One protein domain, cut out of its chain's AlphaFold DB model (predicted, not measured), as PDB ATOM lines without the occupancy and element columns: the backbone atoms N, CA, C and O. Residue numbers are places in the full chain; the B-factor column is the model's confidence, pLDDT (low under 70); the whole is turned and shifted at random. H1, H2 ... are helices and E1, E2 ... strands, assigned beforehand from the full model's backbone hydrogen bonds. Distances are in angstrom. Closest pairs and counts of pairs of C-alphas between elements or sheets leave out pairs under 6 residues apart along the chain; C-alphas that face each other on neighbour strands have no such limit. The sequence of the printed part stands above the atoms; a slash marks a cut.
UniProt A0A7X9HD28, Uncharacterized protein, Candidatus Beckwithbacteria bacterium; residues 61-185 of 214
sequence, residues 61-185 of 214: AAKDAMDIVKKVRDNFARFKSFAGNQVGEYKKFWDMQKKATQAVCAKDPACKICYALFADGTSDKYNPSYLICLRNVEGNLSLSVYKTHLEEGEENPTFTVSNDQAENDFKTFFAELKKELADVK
ATOM      1  N   ALA A  61     223.402 189.408 195.323       70.25
ATOM      2  CA  ALA A  61     222.322 188.432 195.455       70.25
ATOM      3  C   ALA A  61     222.426 187.313 194.401       70.25
ATOM      4  O   ALA A  61     222.276 186.135 194.719       70.25
ATOM      5  N   ALA A  62     222.767 187.661 193.156       71.81
ATOM      6  CA  ALA A  62     223.009 186.681 192.101       71.81
ATOM      7  C   ALA A  62     224.195 185.753 192.420       71.81
ATOM      8  O   ALA A  62     224.107 184.545 192.199       71.81
ATOM      9  N   LYS A  63     225.293 186.294 192.968       75.31
ATOM     10  CA  LYS A  63     226.437 185.482 193.417       75.31
ATOM     11  C   LYS A  63     226.044 184.543 194.552       75.31
ATOM     12  O   LYS A  63     226.317 183.352 194.459       75.31
ATOM     13  N   ASP A  64     225.354 185.057 195.566       77.62
ATOM     14  CA  ASP A  64     224.928 184.273 196.728       77.62
ATOM     15  C   ASP A  64     223.990 183.125 196.310       77.62
ATOM     16  O   ASP A  64     224.141 181.989 196.768       77.62
ATOM     17  N   ALA A  65     223.065 183.387 195.379       78.38
ATOM     18  CA  ALA A  65     222.169 182.374 194.826       78.38
ATOM     19  C   ALA A  65     222.932 181.262 194.083       78.38
ATOM     20  O   ALA A  65     222.673 180.074 194.295       78.38
ATOM     21  N   MET A  66     223.913 181.625 193.251       86.94
ATOM     22  CA  MET A  66     224.745 180.649 192.538       86.94
ATOM     23  C   MET A  66     225.656 179.855 193.482       86.94
ATOM     24  O   MET A  66     225.852 178.652 193.285       86.94
ATOM     25  N   ASP A  67     226.164 180.479 194.544       82.44
ATOM     26  CA  ASP A  67     226.958 179.800 195.570       82.44
ATOM     27  C   ASP A  67     226.137 178.750 196.330       82.44
ATOM     28  O   ASP A  67     226.654 177.674 196.648       82.44
ATOM     29  N   ILE A  68     224.845 179.001 196.575       83.31
ATOM     30  CA  ILE A  68     223.929 178.001 197.148       83.31
ATOM     31  C   ILE A  68     223.827 176.778 196.233       83.31
ATOM     32  O   ILE A  68     224.007 175.646 196.690       83.31
ATOM     33  N   VAL A  69     223.583 176.994 194.939       88.81
ATOM     34  CA  VAL A  69     223.494 175.910 193.949       88.81
ATOM     35  C   VAL A  69     224.794 175.114 193.899       88.81
ATOM     36  O   VAL A  69     224.769 173.880 193.906       88.81
ATOM     37  N   LYS A  70     225.940 175.801 193.892       86.25
ATOM     38  CA  LYS A  70     227.253 175.157 193.913       86.25
ATOM     39  C   LYS A  70     227.423 174.286 195.157       86.25
ATOM     40  O   LYS A  70     227.769 173.116 195.028       86.25
ATOM     41  N   LYS A  71     227.100 174.803 196.349       85.50
ATOM     42  CA  LYS A  71     227.170 174.040 197.608       85.50
ATOM     43  C   LYS A  71     226.299 172.785 197.572       85.50
ATOM     44  O   LYS A  71     226.732 171.744 198.056       85.50
ATOM     45  N   VAL A  72     225.105 172.868 196.992       90.44
ATOM     46  CA  VAL A  72     224.195 171.726 196.816       90.44
ATOM     47  C   VAL A  72     224.800 170.669 195.885       90.44
ATOM     48  O   VAL A  72     224.814 169.484 196.229       90.44
ATOM     49  N   ARG A  73     225.356 171.084 194.741       91.75
ATOM     50  CA  ARG A  73     226.034 170.179 193.797       91.75
ATOM     51  C   ARG A  73     227.263 169.522 194.423       91.75
ATOM     52  O   ARG A  73     227.396 168.302 194.353       91.75
ATOM     53  N   ASP A  74     228.116 170.307 195.077       86.06
ATOM     54  CA  ASP A  74     229.328 169.828 195.744       86.06
ATOM     55  C   ASP A  74     228.989 168.863 196.882       86.06
ATOM     56  O   ASP A  74     229.656 167.842 197.052       86.06
ATOM     57  N   ASN A  75     227.928 169.160 197.643       88.25
ATOM     58  CA  ASN A  75     227.390 168.248 198.642       88.25
ATOM     59  C   ASN A  75     227.054 166.923 197.946       88.25
ATOM     60  O   ASN A  75     227.715 165.922 198.213       88.25
ATOM     61  N   PHE A  76     226.141 166.901 196.976       90.69
ATOM     62  CA  PHE A  76     225.757 165.648 196.324       90.69
ATOM     63  C   PHE A  76     226.925 164.894 195.666       90.69
ATOM     64  O   PHE A  76     226.979 163.667 195.736       90.69
ATOM     65  N   ALA A  77     227.893 165.596 195.073       89.31
ATOM     66  CA  ALA A  77     229.096 164.984 194.511       89.31
ATOM     67  C   ALA A  77     229.920 164.245 195.577       89.31
ATOM     68  O   ALA A  77     230.309 163.095 195.361       89.31
ATOM     69  N   ARG A  78     230.112 164.853 196.756       85.38
ATOM     70  CA  ARG A  78     230.732 164.176 197.906       85.38
ATOM     71  C   ARG A  78     229.922 162.956 198.341       85.38
ATOM     72  O   ARG A  78     230.516 161.921 198.635       85.38
ATOM     73  N   PHE A  79     228.588 163.048 198.325       86.44
ATOM     74  CA  PHE A  79     227.729 161.911 198.653       86.44
ATOM     75  C   PHE A  79     227.986 160.740 197.709       86.44
ATOM     76  O   PHE A  79     228.281 159.637 198.158       86.44
ATOM     77  N   LYS A  80     227.954 161.000 196.400       88.06
ATOM     78  CA  LYS A  80     228.222 159.980 195.382       88.06
ATOM     79  C   LYS A  80     229.608 159.361 195.546       88.06
ATOM     80  O   LYS A  80     229.742 158.143 195.473       88.06
ATOM     81  N   SER A  81     230.621 160.187 195.815       86.94
ATOM     82  CA  SER A  81     231.993 159.712 196.003       86.94
ATOM     83  C   SER A  81     232.118 158.724 197.163       86.94
ATOM     84  O   SER A  81     232.857 157.754 197.032       86.94
ATOM     85  N   PHE A  82     231.424 158.948 198.285       84.62
ATOM     86  CA  PHE A  82     231.489 158.013 199.411       84.62
ATOM     87  C   PHE A  82     230.553 156.813 199.224       84.62
ATOM     88  O   PHE A  82     230.900 155.697 199.608       84.62
ATOM     89  N   ALA A  83     229.350 157.030 198.686       84.06
ATOM     90  CA  ALA A  83     228.317 156.003 198.611       84.06
ATOM     91  C   ALA A  83     228.630 154.960 197.528       84.06
ATOM     92  O   ALA A  83     228.216 153.801 197.643       84.06
ATOM     93  N   GLY A  84     229.360 155.354 196.479       83.88
ATOM     94  CA  GLY A  84     229.679 154.494 195.345       83.88
ATOM     95  C   GLY A  84     228.410 153.881 194.753       83.88
ATOM     96  O   GLY A  84     227.469 154.589 194.425       83.88
ATOM     97  N   ASN A  85     228.351 152.550 194.678       78.38
ATOM     98  CA  ASN A  85     227.178 151.815 194.179       78.38
ATOM     99  C   ASN A  85     226.329 151.186 195.302       78.38
ATOM    100  O   ASN A  85     225.523 150.282 195.061       78.38
ATOM    101  N   GLN A  86     226.526 151.602 196.556       79.38
ATOM    102  CA  GLN A  86     225.887 150.971 197.709       79.38
ATOM    103  C   GLN A  86     224.444 151.454 197.887       79.38
ATOM    104  O   GLN A  86     224.184 152.495 198.485       79.38
ATOM    105  N   VAL A  87     223.471 150.646 197.464       76.19
ATOM    106  CA  VAL A  87     222.035 150.980 197.583       76.19
ATOM    107  C   VAL A  87     221.600 151.305 199.009       76.19
ATOM    108  O   VAL A  87     220.741 152.162 199.208       76.19
ATOM    109  N   GLY A  88     222.208 150.662 200.011       77.56
ATOM    110  CA  GLY A  88     221.947 150.966 201.418       77.56
ATOM    111  C   GLY A  88     222.225 152.430 201.773       77.56
ATOM    112  O   GLY A  88     221.429 153.045 202.479       77.56
ATOM    113  N   GLU A  89     223.297 153.015 201.235       84.12
ATOM    114  CA  GLU A  89     223.676 154.405 201.506       84.12
ATOM    115  C   GLU A  89     222.757 155.395 200.780       84.12
ATOM    116  O   GLU A  89     222.343 156.386 201.379       84.12
ATOM    117  N   TYR A  90     222.345 155.085 199.546       82.50
ATOM    118  CA  TYR A  90     221.350 155.869 198.800       82.50
ATOM    119  C   TYR A  90     219.968 155.828 199.455       82.50
ATOM    120  O   TYR A  90     219.276 156.847 199.493       82.50
ATOM    121  N   LYS A  91     219.574 154.685 200.031       81.00
ATOM    122  CA  LYS A  91     218.331 154.575 200.800       81.00
ATOM    123  C   LYS A  91     218.368 155.466 202.042       81.00
ATOM    124  O   LYS A  91     217.476 156.291 202.208       81.00
ATOM    125  N   LYS A  92     219.414 155.355 202.869       85.69
ATOM    126  CA  LYS A  92     219.574 156.191 204.073       85.69
ATOM    127  C   LYS A  92     219.628 157.680 203.730       85.69
ATOM    128  O   LYS A  92     218.999 158.488 204.404       85.69
ATOM    129  N   PHE A  93     220.338 158.029 202.659       86.06
ATOM    130  CA  PHE A  93     220.378 159.393 202.143       86.06
ATOM    131  C   PHE A  93     218.978 159.891 201.786       86.06
ATOM    132  O   PHE A  93     218.577 160.957 202.242       86.06
ATOM    133  N   TRP A  94     218.202 159.109 201.034       86.50
ATOM    134  CA  TRP A  94     216.847 159.494 200.643       86.50
ATOM    135  C   TRP A  94     215.880 159.593 201.828       86.50
ATOM    136  O   TRP A  94     215.057 160.507 201.880       86.50
ATOM    137  N   ASP A  95     215.994 158.695 202.805       84.94
ATOM    138  CA  ASP A  95     215.189 158.745 204.027       84.94
ATOM    139  C   ASP A  95     215.505 160.012 204.842       84.94
ATOM    140  O   ASP A  95     214.592 160.688 205.322       84.94
ATOM    141  N   MET A  96     216.783 160.401 204.917       88.56
ATOM    142  CA  MET A  96     217.216 161.665 205.517       88.56
ATOM    143  C   MET A  96     216.664 162.888 204.767       88.56
ATOM    144  O   MET A  96     216.100 163.776 205.409       88.56
ATOM    145  N   GLN A  97     216.724 162.902 203.428       89.38
ATOM    146  CA  GLN A  97     216.134 163.969 202.604       89.38
ATOM    147  C   GLN A  97     214.644 164.161 202.915       89.38
ATOM    148  O   GLN A  97     214.189 165.284 203.153       89.38
ATOM    149  N   LYS A  98     213.882 163.060 202.968       87.00
ATOM    150  CA  LYS A  98     212.449 163.094 203.289       87.00
ATOM    151  C   LYS A  98     212.187 163.603 204.697       87.00
ATOM    152  O   LYS A  98     211.332 164.467 204.862       87.00
ATOM    153  N   LYS A  99     212.909 163.083 205.695       88.25
ATOM    154  CA  LYS A  99     212.711 163.454 207.099       88.25
ATOM    155  C   LYS A  99     212.965 164.946 207.314       88.25
ATOM    156  O   LYS A  99     212.131 165.623 207.911       88.25
ATOM    157  N   ALA A 100     214.072 165.464 206.781       85.12
ATOM    158  CA  ALA A 100     214.406 166.884 206.873       85.12
ATOM    159  C   ALA A 100     213.385 167.759 206.131       85.12
ATOM    160  O   ALA A 100     212.902 168.747 206.680       85.12
ATOM    161  N   THR A 101     212.987 167.354 204.919       85.62
ATOM    162  CA  THR A 101     211.967 168.073 204.141       85.62
ATOM    163  C   THR A 101     210.626 168.100 204.869       85.62
ATOM    164  O   THR A 101     209.991 169.145 204.932       85.62
ATOM    165  N   GLN A 102     210.192 166.986 205.462       85.12
ATOM    166  CA  GLN A 102     208.930 166.919 206.199       85.12
ATOM    167  C   GLN A 102     208.950 167.807 207.448       85.12
ATOM    168  O   GLN A 102     207.971 168.497 207.709       85.12
ATOM    169  N   ALA A 103     210.056 167.829 208.198       82.00
ATOM    170  CA  ALA A 103     210.170 168.638 209.413       82.00
ATOM    171  C   ALA A 103     210.009 170.146 209.146       82.00
ATOM    172  O   ALA A 103     209.455 170.865 209.981       82.00
ATOM    173  N   VAL A 104     210.470 170.606 207.980       76.69
ATOM    174  CA  VAL A 104     210.455 172.020 207.591       76.69
ATOM    175  C   VAL A 104     209.236 172.355 206.729       76.69
ATOM    176  O   VAL A 104     208.434 173.210 207.093       76.69
ATOM    177  N   CYS A 105     209.040 171.656 205.609       78.38
ATOM    178  CA  CYS A 105     208.025 172.009 204.615       78.38
ATOM    179  C   CYS A 105     206.601 171.611 204.993       78.38
ATOM    180  O   CYS A 105     205.666 172.190 204.453       78.38
ATOM    181  N   ALA A 106     206.393 170.692 205.945       75.00
ATOM    182  CA  ALA A 106     205.040 170.452 206.459       75.00
ATOM    183  C   ALA A 106     204.442 171.701 207.130       75.00
ATOM    184  O   ALA A 106     203.225 171.824 207.223       75.00
ATOM    185  N   LYS A 107     205.296 172.630 207.579       72.88
ATOM    186  CA  LYS A 107     204.896 173.895 208.203       72.88
ATOM    187  C   LYS A 107     204.836 175.059 207.207       72.88
ATOM    188  O   LYS A 107     204.455 176.155 207.595       72.88
ATOM    189  N   ASP A 108     205.210 174.835 205.946       74.62
ATOM    190  CA  ASP A 108     205.409 175.891 204.956       74.62
ATOM    191  C   ASP A 108     204.874 175.485 203.566       74.62
ATOM    192  O   ASP A 108     205.587 174.862 202.775       74.62
ATOM    193  N   PRO A 109     203.625 175.853 203.222       76.31
ATOM    194  CA  PRO A 109     202.987 175.446 201.964       76.31
ATOM    195  C   PRO A 109     203.626 176.079 200.712       76.31
ATOM    196  O   PRO A 109     203.386 175.627 199.583       76.31
ATOM    197  N   ALA A 110     204.452 177.117 200.887       82.50
ATOM    198  CA  ALA A 110     205.197 177.741 199.798       82.50
ATOM    199  C   ALA A 110     206.354 176.862 199.304       82.50
ATOM    200  O   ALA A 110     206.812 177.031 198.172       82.50
ATOM    201  N   CYS A 111     206.808 175.913 200.122       82.56
ATOM    202  CA  CYS A 111     207.882 174.990 199.802       82.56
ATOM    203  C   CYS A 111     207.510 174.014 198.670       82.56
ATOM    204  O   CYS A 111     206.475 173.348 198.721       82.56
ATOM    205  N   LYS A 112     208.356 173.922 197.630       80.69
ATOM    206  CA  LYS A 112     208.129 173.051 196.458       80.69
ATOM    207  C   LYS A 112     209.165 171.945 196.323       80.69
ATOM    208  O   LYS A 112     208.810 170.775 196.212       80.69
ATOM    209  N   ILE A 113     210.441 172.312 196.282       87.44
ATOM    210  CA  ILE A 113     211.553 171.384 196.057       87.44
ATOM    211  C   ILE A 113     212.567 171.627 197.154       87.44
ATOM    212  O   ILE A 113     212.966 172.772 197.317       87.44
ATOM    213  N   CYS A 114     213.019 170.587 197.855       91.69
ATOM    214  CA  CYS A 114     214.058 170.745 198.865       91.69
ATOM    215  C   CYS A 114     215.161 169.720 198.772       91.69
ATOM    216  O   CYS A 114     214.962 168.591 198.328       91.69
ATOM    217  N   TYR A 115     216.315 170.144 199.266       92.81
ATOM    218  CA  TYR A 115     217.517 169.358 199.370       92.81
ATOM    219  C   TYR A 115     218.198 169.618 200.713       92.81
ATOM    220  O   TYR A 115     218.579 170.745 201.028       92.81
ATOM    221  N   ALA A 116     218.343 168.572 201.513       91.25
ATOM    222  CA  ALA A 116     219.037 168.591 202.787       91.25
ATOM    223  C   ALA A 116     220.537 168.398 202.562       91.25
ATOM    224  O   ALA A 116     220.949 167.471 201.859       91.25
ATOM    225  N   LEU A 117     221.354 169.254 203.169       85.62
ATOM    226  CA  LEU A 117     222.806 169.124 203.096       85.62
ATOM    227  C   LEU A 117     223.250 168.030 204.069       85.62
ATOM    228  O   LEU A 117     223.159 168.222 205.281       85.62
ATOM    229  N   PHE A 118     223.723 166.888 203.563       75.62
ATOM    230  CA  PHE A 118     224.236 165.834 204.449       75.62
ATOM    231  C   PHE A 118     225.561 166.267 205.086       75.62
ATOM    232  O   PHE A 118     226.346 166.997 204.467       75.62
ATOM    233  N   ALA A 119     225.795 165.796 206.311       69.75
ATOM    234  CA  ALA A 119     227.015 166.066 207.060       69.75
ATOM    235  C   ALA A 119     228.179 165.201 206.544       69.75
ATOM    236  O   ALA A 119     227.993 164.066 206.107       69.75
ATOM    237  N   ASP A 120     229.387 165.747 206.591       61.31
ATOM    238  CA  ASP A 120     230.625 165.315 205.924       61.31
ATOM    239  C   ASP A 120     231.262 164.004 206.436       61.31
ATOM    240  O   ASP A 120     232.435 163.751 206.178       61.31
ATOM    241  N   GLY A 121     230.491 163.108 207.060       49.66
ATOM    242  CA  GLY A 121     230.943 161.746 207.380       49.66
ATOM    243  C   GLY A 121     231.248 161.471 208.852       49.66
ATOM    244  O   GLY A 121     231.855 160.448 209.159       49.66
ATOM    245  N   THR A 122     230.795 162.324 209.770       53.72
ATOM    246  CA  THR A 122     230.756 162.009 211.207       53.72
ATOM    247  C   THR A 122     229.706 160.923 211.508       53.72
ATOM    248  O   THR A 122     228.941 160.510 210.628       53.72
ATOM    249  N   SER A 123     229.620 160.448 212.760       54.38
ATOM    250  CA  SER A 123     228.538 159.551 213.219       54.38
ATOM    251  C   SER A 123     227.136 160.064 212.863       54.38
ATOM    252  O   SER A 123     226.209 159.274 212.692       54.38
ATOM    253  N   ASP A 124     227.020 161.377 212.655       65.06
ATOM    254  CA  ASP A 124     225.792 162.103 212.366       65.06
ATOM    255  C   ASP A 124     225.629 162.430 210.873       65.06
ATOM    256  O   ASP A 124     224.881 163.335 210.516       65.06
ATOM    257  N   LYS A 125     226.277 161.688 209.961       70.31
ATOM    258  CA  LYS A 125     226.232 161.939 208.500       70.31
ATOM    259  C   LYS A 125     224.823 162.045 207.886       70.31
ATOM    260  O   LYS A 125     224.660 162.605 206.803       70.31
ATOM    261  N   TYR A 126     223.797 161.524 208.564       74.00
ATOM    262  CA  TYR A 126     222.384 161.622 208.166       74.00
ATOM    263  C   TYR A 126     221.557 162.588 209.021       74.00
ATOM    264  O   TYR A 126     220.327 162.545 208.977       74.00
ATOM    265  N   ASN A 127     222.216 163.458 209.780       79.06
ATOM    266  CA  ASN A 127     221.597 164.574 210.467       79.06
ATOM    267  C   ASN A 127     221.997 165.882 209.763       79.06
ATOM    268  O   ASN A 127     223.049 166.450 210.056       79.06
ATOM    269  N   PRO A 128     221.220 166.333 208.766       84.38
ATOM    270  CA  PRO A 128     221.550 167.535 208.017       84.38
ATOM    271  C   PRO A 128     221.379 168.765 208.906       84.38
ATOM    272  O   PRO A 128     220.382 168.859 209.614       84.38
ATOM    273  N   SER A 129     222.296 169.731 208.835       81.88
ATOM    274  CA  SER A 129     222.169 171.012 209.558       81.88
ATOM    275  C   SER A 129     221.340 172.046 208.792       81.88
ATOM    276  O   SER A 129     220.761 172.954 209.386       81.88
ATOM    277  N   TYR A 130     221.269 171.901 207.467       85.38
ATOM    278  CA  TYR A 130     220.598 172.848 206.587       85.38
ATOM    279  C   TYR A 130     219.734 172.149 205.543       85.38
ATOM    280  O   TYR A 130     220.059 171.062 205.059       85.38
ATOM    281  N   LEU A 131     218.661 172.829 205.152       89.69
ATOM    282  CA  LEU A 131     217.768 172.450 204.068       89.69
ATOM    283  C   LEU A 131     217.658 173.627 203.091       89.69
ATOM    284  O   LEU A 131     217.331 174.745 203.481       89.69
ATOM    285  N   ILE A 132     217.946 173.375 201.819       91.25
ATOM    286  CA  ILE A 132     217.794 174.340 200.730       91.25
ATOM    287  C   ILE A 132     216.475 174.051 200.043       91.25
ATOM    288  O   ILE A 132     216.271 172.930 199.579       91.25
ATOM    289  N   CYS A 133     215.597 175.040 199.966       91.31
ATOM    290  CA  CYS A 133     214.281 174.886 199.374       91.31
ATOM    291  C   CYS A 133     214.025 175.930 198.296       91.31
ATOM    292  O   CYS A 133     214.250 177.117 198.499       91.31
ATOM    293  N   LEU A 134     213.475 175.480 197.176       91.56
ATOM    294  CA  LEU A 134     212.827 176.332 196.199       91.56
ATOM    295  C   LEU A 134     211.381 176.569 196.646       91.56
ATOM    296  O   LEU A 134     210.605 175.614 196.799       91.56
ATOM    297  N   ARG A 135     211.028 177.834 196.860       90.12
ATOM    298  CA  ARG A 135     209.733 178.272 197.388       90.12
ATOM    299  C   ARG A 135     209.049 179.247 196.456       90.12
ATOM    300  O   ARG A 135     209.714 179.890 195.657       90.12
ATOM    301  N   ASN A 136     207.734 179.365 196.602       85.75
ATOM    302  CA  ASN A 136     206.962 180.446 196.004       85.75
ATOM    303  C   ASN A 136     206.740 181.562 197.038       85.75
ATOM    304  O   ASN A 136     205.973 181.381 197.982       85.75
ATOM    305  N   VAL A 137     207.419 182.690 196.862       80.56
ATOM    306  CA  VAL A 137     207.292 183.896 197.684       80.56
ATOM    307  C   VAL A 137     206.601 184.959 196.836       80.56
ATOM    308  O   VAL A 137     207.134 185.385 195.816       80.56
ATOM    309  N   GLU A 138     205.386 185.349 197.230       80.12
ATOM    310  CA  GLU A 138     204.601 186.402 196.556       80.12
ATOM    311  C   GLU A 138     204.400 186.178 195.042       80.12
ATOM    312  O   GLU A 138     204.346 187.117 194.252       80.12
ATOM    313  N   GLY A 139     204.281 184.917 194.615       79.12
ATOM    314  CA  GLY A 139     204.104 184.548 193.207       79.12
ATOM    315  C   GLY A 139     205.411 184.277 192.461       79.12
ATOM    316  O   GLY A 139     205.363 183.711 191.369       79.12
ATOM    317  N   ASN A 140     206.563 184.595 193.057       81.06
ATOM    318  CA  ASN A 140     207.881 184.391 192.467       81.06
ATOM    319  C   ASN A 140     208.592 183.198 193.098       81.06
ATOM    320  O   ASN A 140     208.436 182.901 194.283       81.06
ATOM    321  N   LEU A 141     209.391 182.493 192.301       85.44
ATOM    322  CA  LEU A 141     210.252 181.454 192.842       85.44
ATOM    323  C   LEU A 141     211.448 182.092 193.556       85.44
ATOM    324  O   LEU A 141     211.880 183.199 193.242       85.44
ATOM    325  N   SER A 142     211.923 181.433 194.608       86.31
ATOM    326  CA  SER A 142     213.087 181.878 195.373       86.31
ATOM    327  C   SER A 142     213.773 180.696 196.041       86.31
ATOM    328  O   SER A 142     213.120 179.735 196.464       86.31
ATOM    329  N   LEU A 143     215.096 180.774 196.153       84.88
ATOM    330  CA  LEU A 143     215.902 179.851 196.942       84.88
ATOM    331  C   LEU A 143     215.950 180.332 198.388       84.88
ATOM    332  O   LEU A 143     216.381 181.448 198.672       84.88
ATOM    333  N   SER A 144     215.551 179.462 199.307       86.31
ATOM    334  CA  SER A 144     215.557 179.717 200.742       86.31
ATOM    335  C   SER A 144     216.405 178.689 201.479       86.31
ATOM    336  O   SER A 144     216.391 177.500 201.154       86.31
ATOM    337  N   VAL A 145     217.120 179.149 202.502       87.44
ATOM    338  CA  VAL A 145     217.960 178.325 203.375       87.44
ATOM    339  C   VAL A 145     217.313 178.221 204.745       87.44
ATOM    340  O   VAL A 145     217.039 179.225 205.407       87.44
ATOM    341  N   TYR A 146     217.118 176.986 205.178       86.44
ATOM    342  CA  TYR A 146     216.542 176.636 206.463       86.44
ATOM    343  C   TYR A 146     217.582 175.961 207.330       86.44
ATOM    344  O   TYR A 146     218.323 175.102 206.848       86.44
ATOM    345  N   LYS A 147     217.571 176.276 208.620       83.94
ATOM    346  CA  LYS A 147     218.201 175.431 209.631       83.94
ATOM    347  C   LYS A 147     217.245 174.309 210.014       83.94
ATOM    348  O   LYS A 147     216.048 174.535 210.188       83.94
ATOM    349  N   THR A 148     217.759 173.094 210.144       81.31
ATOM    350  CA  THR A 148     216.968 171.941 210.614       81.31
ATOM    351  C   THR A 148     216.768 171.954 212.130       81.31
ATOM    352  O   THR A 148     215.797 171.384 212.624       81.31
ATOM    353  N   HIS A 149     217.652 172.651 212.847       79.44
ATOM    354  CA  HIS A 149     217.589 172.912 214.278       79.44
ATOM    355  C   HIS A 149     217.724 174.420 214.501       79.44
ATOM    356  O   HIS A 149     218.689 175.017 214.029       79.44
ATOM    357  N   LEU A 150     216.739 175.020 215.166       77.62
ATOM    358  CA  LEU A 150     216.723 176.441 215.510       77.62
ATOM    359  C   LEU A 150     217.125 176.604 216.973       77.62
ATOM    360  O   LEU A 150     216.641 175.855 217.826       77.62
ATOM    361  N   GLU A 151     217.994 177.571 217.246       81.62
ATOM    362  CA  GLU A 151     218.254 178.032 218.609       81.62
ATOM    363  C   GLU A 151     217.138 178.979 219.083       81.62
ATOM    364  O   GLU A 151     216.279 179.403 218.303       81.62
ATOM    365  N   GLU A 152     217.101 179.280 220.383       80.94
ATOM    366  CA  GLU A 152     216.087 180.172 220.950       80.94
ATOM    367  C   GLU A 152     216.167 181.565 220.303       80.94
ATOM    368  O   GLU A 152     217.220 182.199 220.286       80.94
ATOM    369  N   GLY A 153     215.044 182.032 219.751       83.50
ATOM    370  CA  GLY A 153     214.956 183.313 219.043       83.50
ATOM    371  C   GLY A 153     215.308 183.260 217.551       83.50
ATOM    372  O   GLY A 153     215.188 184.283 216.880       83.50
ATOM    373  N   GLU A 154     215.700 182.105 217.008       81.06
ATOM    374  CA  GLU A 154     215.924 181.956 215.568       81.06
ATOM    375  C   GLU A 154     214.641 181.617 214.805       81.06
ATOM    376  O   GLU A 154     213.808 180.824 215.250       81.06
ATOM    377  N   GLU A 155     214.530 182.153 213.589       81.44
ATOM    378  CA  GLU A 155     213.417 181.879 212.687       81.44
ATOM    379  C   GLU A 155     213.895 181.385 211.323       81.44
ATOM    380  O   GLU A 155     214.993 181.674 210.843       81.44
ATOM    381  N   ASN A 156     213.023 180.613 210.685       83.06
ATOM    382  CA  ASN A 156     213.216 180.100 209.343       83.06
ATOM    383  C   ASN A 156     212.245 180.798 208.372       83.06
ATOM    384  O   ASN A 156     211.081 180.985 208.727       83.06
ATOM    385  N   PRO A 157     212.652 181.068 207.118       82.50
ATOM    386  CA  PRO A 157     213.979 180.820 206.548       82.50
ATOM    387  C   PRO A 157     215.033 181.822 207.044       82.50
ATOM    388  O   PRO A 157     214.765 183.010 207.170       82.50
ATOM    389  N   THR A 158     216.267 181.351 207.223       82.12
ATOM    390  CA  THR A 158     217.410 182.199 207.627       82.12
ATOM    391  C   THR A 158     217.964 183.062 206.492       82.12
ATOM    392  O   THR A 158     218.628 184.068 206.724       82.12
ATOM    393  N   PHE A 159     217.710 182.666 205.245       80.81
ATOM    394  CA  PHE A 159     218.125 183.392 204.050       80.81
ATOM    395  C   PHE A 159     217.152 183.086 202.917       80.81
ATOM    396  O   PHE A 159     216.709 181.944 202.784       80.81
ATOM    397  N   THR A 160     216.820 184.084 202.102       82.94
ATOM    398  CA  THR A 160     216.019 183.914 200.885       82.94
ATOM    399  C   THR A 160     216.539 184.839 199.798       82.94
ATOM    400  O   THR A 160     216.807 186.009 200.059       82.94
ATOM    401  N   VAL A 161     216.668 184.314 198.584       84.94
ATOM    402  CA  VAL A 161     217.101 185.066 197.408       84.94
ATOM    403  C   VAL A 161     216.348 184.595 196.168       84.94
ATOM    404  O   VAL A 161     216.108 183.398 196.005       84.94
ATOM    405  N   SER A 162     215.986 185.530 195.292       85.06
ATOM    406  CA  SER A 162     215.415 185.227 193.978       85.06
ATOM    407  C   SER A 162     216.459 185.459 192.893       85.06
ATOM    408  O   SER A 162     217.148 186.485 192.878       85.06
ATOM    409  N   ASN A 163     216.615 184.466 192.024       88.75
ATOM    410  CA  ASN A 163     217.489 184.516 190.865       88.75
ATOM    411  C   ASN A 163     217.112 183.385 189.898       88.75
ATOM    412  O   ASN A 163     217.427 182.220 190.152       88.75
ATOM    413  N   ASP A 164     216.515 183.736 188.758       90.25
ATOM    414  CA  ASP A 164     215.996 182.772 187.777       90.25
ATOM    415  C   ASP A 164     217.023 181.712 187.350       90.25
ATOM    416  O   ASP A 164     216.689 180.534 187.199       90.25
ATOM    417  N   GLN A 165     218.288 182.108 187.161       92.00
ATOM    418  CA  GLN A 165     219.340 181.179 186.757       92.00
ATOM    419  C   GLN A 165     219.613 180.151 187.857       92.00
ATOM    420  O   GLN A 165     219.591 178.951 187.591       92.00
ATOM    421  N   ALA A 166     219.833 180.603 189.092       84.75
ATOM    422  CA  ALA A 166     220.091 179.718 190.221       84.75
ATOM    423  C   ALA A 166     218.901 178.783 190.496       84.75
ATOM    424  O   ALA A 166     219.076 177.599 190.789       84.75
ATOM    425  N   GLU A 167     217.676 179.283 190.353       93.00
ATOM    426  CA  GLU A 167     216.455 178.498 190.524       93.00
ATOM    427  C   GLU A 167     216.320 177.400 189.461       93.00
ATOM    428  O   GLU A 167     215.968 176.259 189.780       93.00
ATOM    429  N   ASN A 168     216.624 177.714 188.200       94.44
ATOM    430  CA  ASN A 168     216.621 176.740 187.108       94.44
ATOM    431  C   ASN A 168     217.752 175.713 187.247       94.44
ATOM    432  O   ASN A 168     217.528 174.516 187.041       94.44
ATOM    433  N   ASP A 169     218.939 176.143 187.669       94.12
ATOM    434  CA  ASP A 169     220.050 175.244 187.966       94.12
ATOM    435  C   ASP A 169     219.715 174.293 189.121       94.12
ATOM    436  O   ASP A 169     220.025 173.101 189.047       94.12
ATOM    437  N   PHE A 170     219.046 174.789 190.166       93.75
ATOM    438  CA  PHE A 170     218.603 173.973 191.293       93.75
ATOM    439  C   PHE A 170     217.538 172.948 190.874       93.75
ATOM    440  O   PHE A 170     217.625 171.781 191.260       93.75
ATOM    441  N   LYS A 171     216.565 173.337 190.035       94.12
ATOM    442  CA  LYS A 171     215.587 172.395 189.448       94.12
ATOM    443  C   LYS A 171     216.280 171.306 188.632       94.12
ATOM    444  O   LYS A 171     215.943 170.130 188.782       94.12
ATOM    445  N   THR A 172     217.245 171.695 187.800       96.00
ATOM    446  CA  THR A 172     218.023 170.777 186.956       96.00
ATOM    447  C   THR A 172     218.792 169.782 187.818       96.00
ATOM    448  O   THR A 172     218.621 168.574 187.662       96.00
ATOM    449  N   PHE A 173     219.531 170.279 188.813       95.38
ATOM    450  CA  PHE A 173     220.212 169.449 189.805       95.38
ATOM    451  C   PHE A 173     219.256 168.449 190.474       95.38
ATOM    452  O   PHE A 173     219.567 167.267 190.615       95.38
ATOM    453  N   PHE A 174     218.071 168.900 190.888       92.38
ATOM    454  CA  PHE A 174     217.131 168.032 191.587       92.38
ATOM    455  C   PHE A 174     216.551 166.936 190.679       92.38
ATOM    456  O   PHE A 174     216.274 165.823 191.136       92.38
ATOM    457  N   ALA A 175     216.379 167.221 189.386       93.12
ATOM    458  CA  ALA A 175     216.005 166.218 188.395       93.12
ATOM    459  C   ALA A 175     217.121 165.178 188.191       93.12
ATOM    460  O   ALA A 175     216.839 163.976 188.186       93.12
ATOM    461  N   GLU A 176     218.380 165.616 188.103       94.38
ATOM    462  CA  GLU A 176     219.554 164.734 188.017       94.38
ATOM    463  C   GLU A 176     219.667 163.819 189.240       94.38
ATOM    464  O   GLU A 176     219.841 162.610 189.098       94.38
ATOM    465  N   LEU A 177     219.483 164.366 190.445       91.38
ATOM    466  CA  LEU A 177     219.461 163.606 191.694       91.38
ATOM    467  C   LEU A 177     218.422 162.476 191.665       91.38
ATOM    468  O   LEU A 177     218.720 161.337 192.029       91.38
ATOM    469  N   LYS A 178     217.194 162.776 191.227       88.06
ATOM    470  CA  LYS A 178     216.129 161.768 191.107       88.06
ATOM    471  C   LYS A 178     216.484 160.677 190.105       88.06
ATOM    472  O   LYS A 178     216.198 159.508 190.367       88.06
ATOM    473  N   LYS A 179     217.091 161.053 188.978       89.50
ATOM    474  CA  LYS A 179     217.545 160.105 187.959       89.50
ATOM    475  C   LYS A 179     218.613 159.169 188.523       89.50
ATOM    476  O   LYS A 179     218.451 157.958 188.433       89.50
ATOM    477  N   GLU A 180     219.620 159.713 189.199       87.94
ATOM    478  CA  GLU A 180     220.686 158.931 189.838       87.94
ATOM    479  C   GLU A 180     220.121 157.904 190.837       87.94
ATOM    480  O   GLU A 180     220.480 156.727 190.813       87.94
ATOM    481  N   LEU A 181     219.176 158.321 191.689       83.44
ATOM    482  CA  LEU A 181     218.512 157.426 192.642       83.44
ATOM    483  C   LEU A 181     217.763 156.280 191.941       83.44
ATOM    484  O   LEU A 181     217.758 155.147 192.432       83.44
ATOM    485  N   ALA A 182     217.127 156.562 190.803       82.50
ATOM    486  CA  ALA A 182     216.445 155.552 190.000       82.50
ATOM    487  C   ALA A 182     217.439 154.579 189.345       82.50
ATOM    488  O   ALA A 182     217.217 153.366 189.377       82.50
ATOM    489  N   ASP A 183     218.551 155.087 188.817       83.69
ATOM    490  CA  ASP A 183     219.579 154.283 188.153       83.69
ATOM    491  C   ASP A 183     220.265 153.322 189.135       83.69
ATOM    492  O   ASP A 183     220.371 152.123 188.857       83.69
ATOM    493  N   VAL A 184     220.621 153.791 190.336       77.31
ATOM    494  CA  VAL A 184     221.185 152.940 191.402       77.31
ATOM    495  C   VAL A 184     220.217 151.825 191.800       77.31
ATOM    496  O   VAL A 184     220.619 150.665 191.942       77.31
ATOM    497  N   LYS A 185     218.921 152.137 191.925       75.81
ATOM    498  CA  LYS A 185     217.887 151.132 192.211       75.81
ATOM    499  C   LYS A 185     217.799 150.083 191.096       75.81
ATOM    500  O   LYS A 185     217.752 148.889 191.389       75.81
TER     501      LYS A 185
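Overview. This is residues 61 to 185 of the 214 residues of an uncharacterized protein of Candidatus Beckwithbacteria bacterium (UniProt A0A7X9HD28). A strongly twisted sheet of four strands forms the middle layer, with the two long helices H1 and H3 side by side over one face and H2 over the other. H1 and H3 run the same way, and H2 folds back from the end of H1 to the opposite face, its first residues near the end of H3. The printed part has 125 residues, with three named helices and four named strands in the order H1 H2 E1 E2 E3 E4 H3; the class is mixed, helices and strands. The sheet, in the order E1, E2, E3, E4, is antiparallel throughout. The whole is compact, with a radius of gyration of the C-alphas of 14.3 A, and spans 41 by 34 by 24 A.

Along the chain. H1, residues 61 to 83, begins at C-alpha 61 (222.322, 188.432, 195.455) and is 33.1 A long. H2, residues 87 to 105, measures 26.2 A. E1 is residues 111 to 117, 16.4 A, beginning at C-alpha 111 (207.882, 174.990, 199.802). E2, residues 130 to 137, is 19.5 A long and bends by 59 degrees at residue 134. E3 is residues 140 to 147, 21.9 A, and E4 residues 159 to 161, 6.9 A. H3, residues 164 to 185, is 32.0 A long and ends at C-alpha 185 (217.887, 151.132, 192.211).

Arrangement. The strands form a meander, each the antiparallel neighbour of the one before. In the hairpin E1 and E2, N 115 and O 132 are 2.8 A apart, within hydrogen-bond range; so are N 133 and O 144, 2.8 A, in the hairpin E2 and E3, and N 143 and O 161, 2.8 A, in the hairpin E3 and E4. There are three layers, helices on both faces of the sheet. H1, at a height over the sheet of 9.8 A, and H3, at 10.3 A, are on the same face; they touch at a shallow tilt of 11 degrees, the closest C-alphas being those of Met 66 and Ala 166, 5.3 A. H2 is on the opposite face at a height of 8.0 A, slantwise to the strands; its closest C-alpha pair with E1 is Gln 97 and Ala 116, 5.5 A. H2 touches H3 with residues 87 to 90 alone, at a steep tilt of 40 degrees, opposite ways; the closest C-alphas are those of Val 87 and Val 184, 6.5 A. In H1, H2 and H3 every O i to N i+4 pair is within hydrogen-bond range.

Size, cuts and confidence. The C-alphas of Gly 153 and Asp 183 are farthest apart, 42.6 A. The printed part has no cut. The links E1 to E2 and E3 to E4 are long; the others are tight. Confidence is low, under 70, at residues 119 to 124.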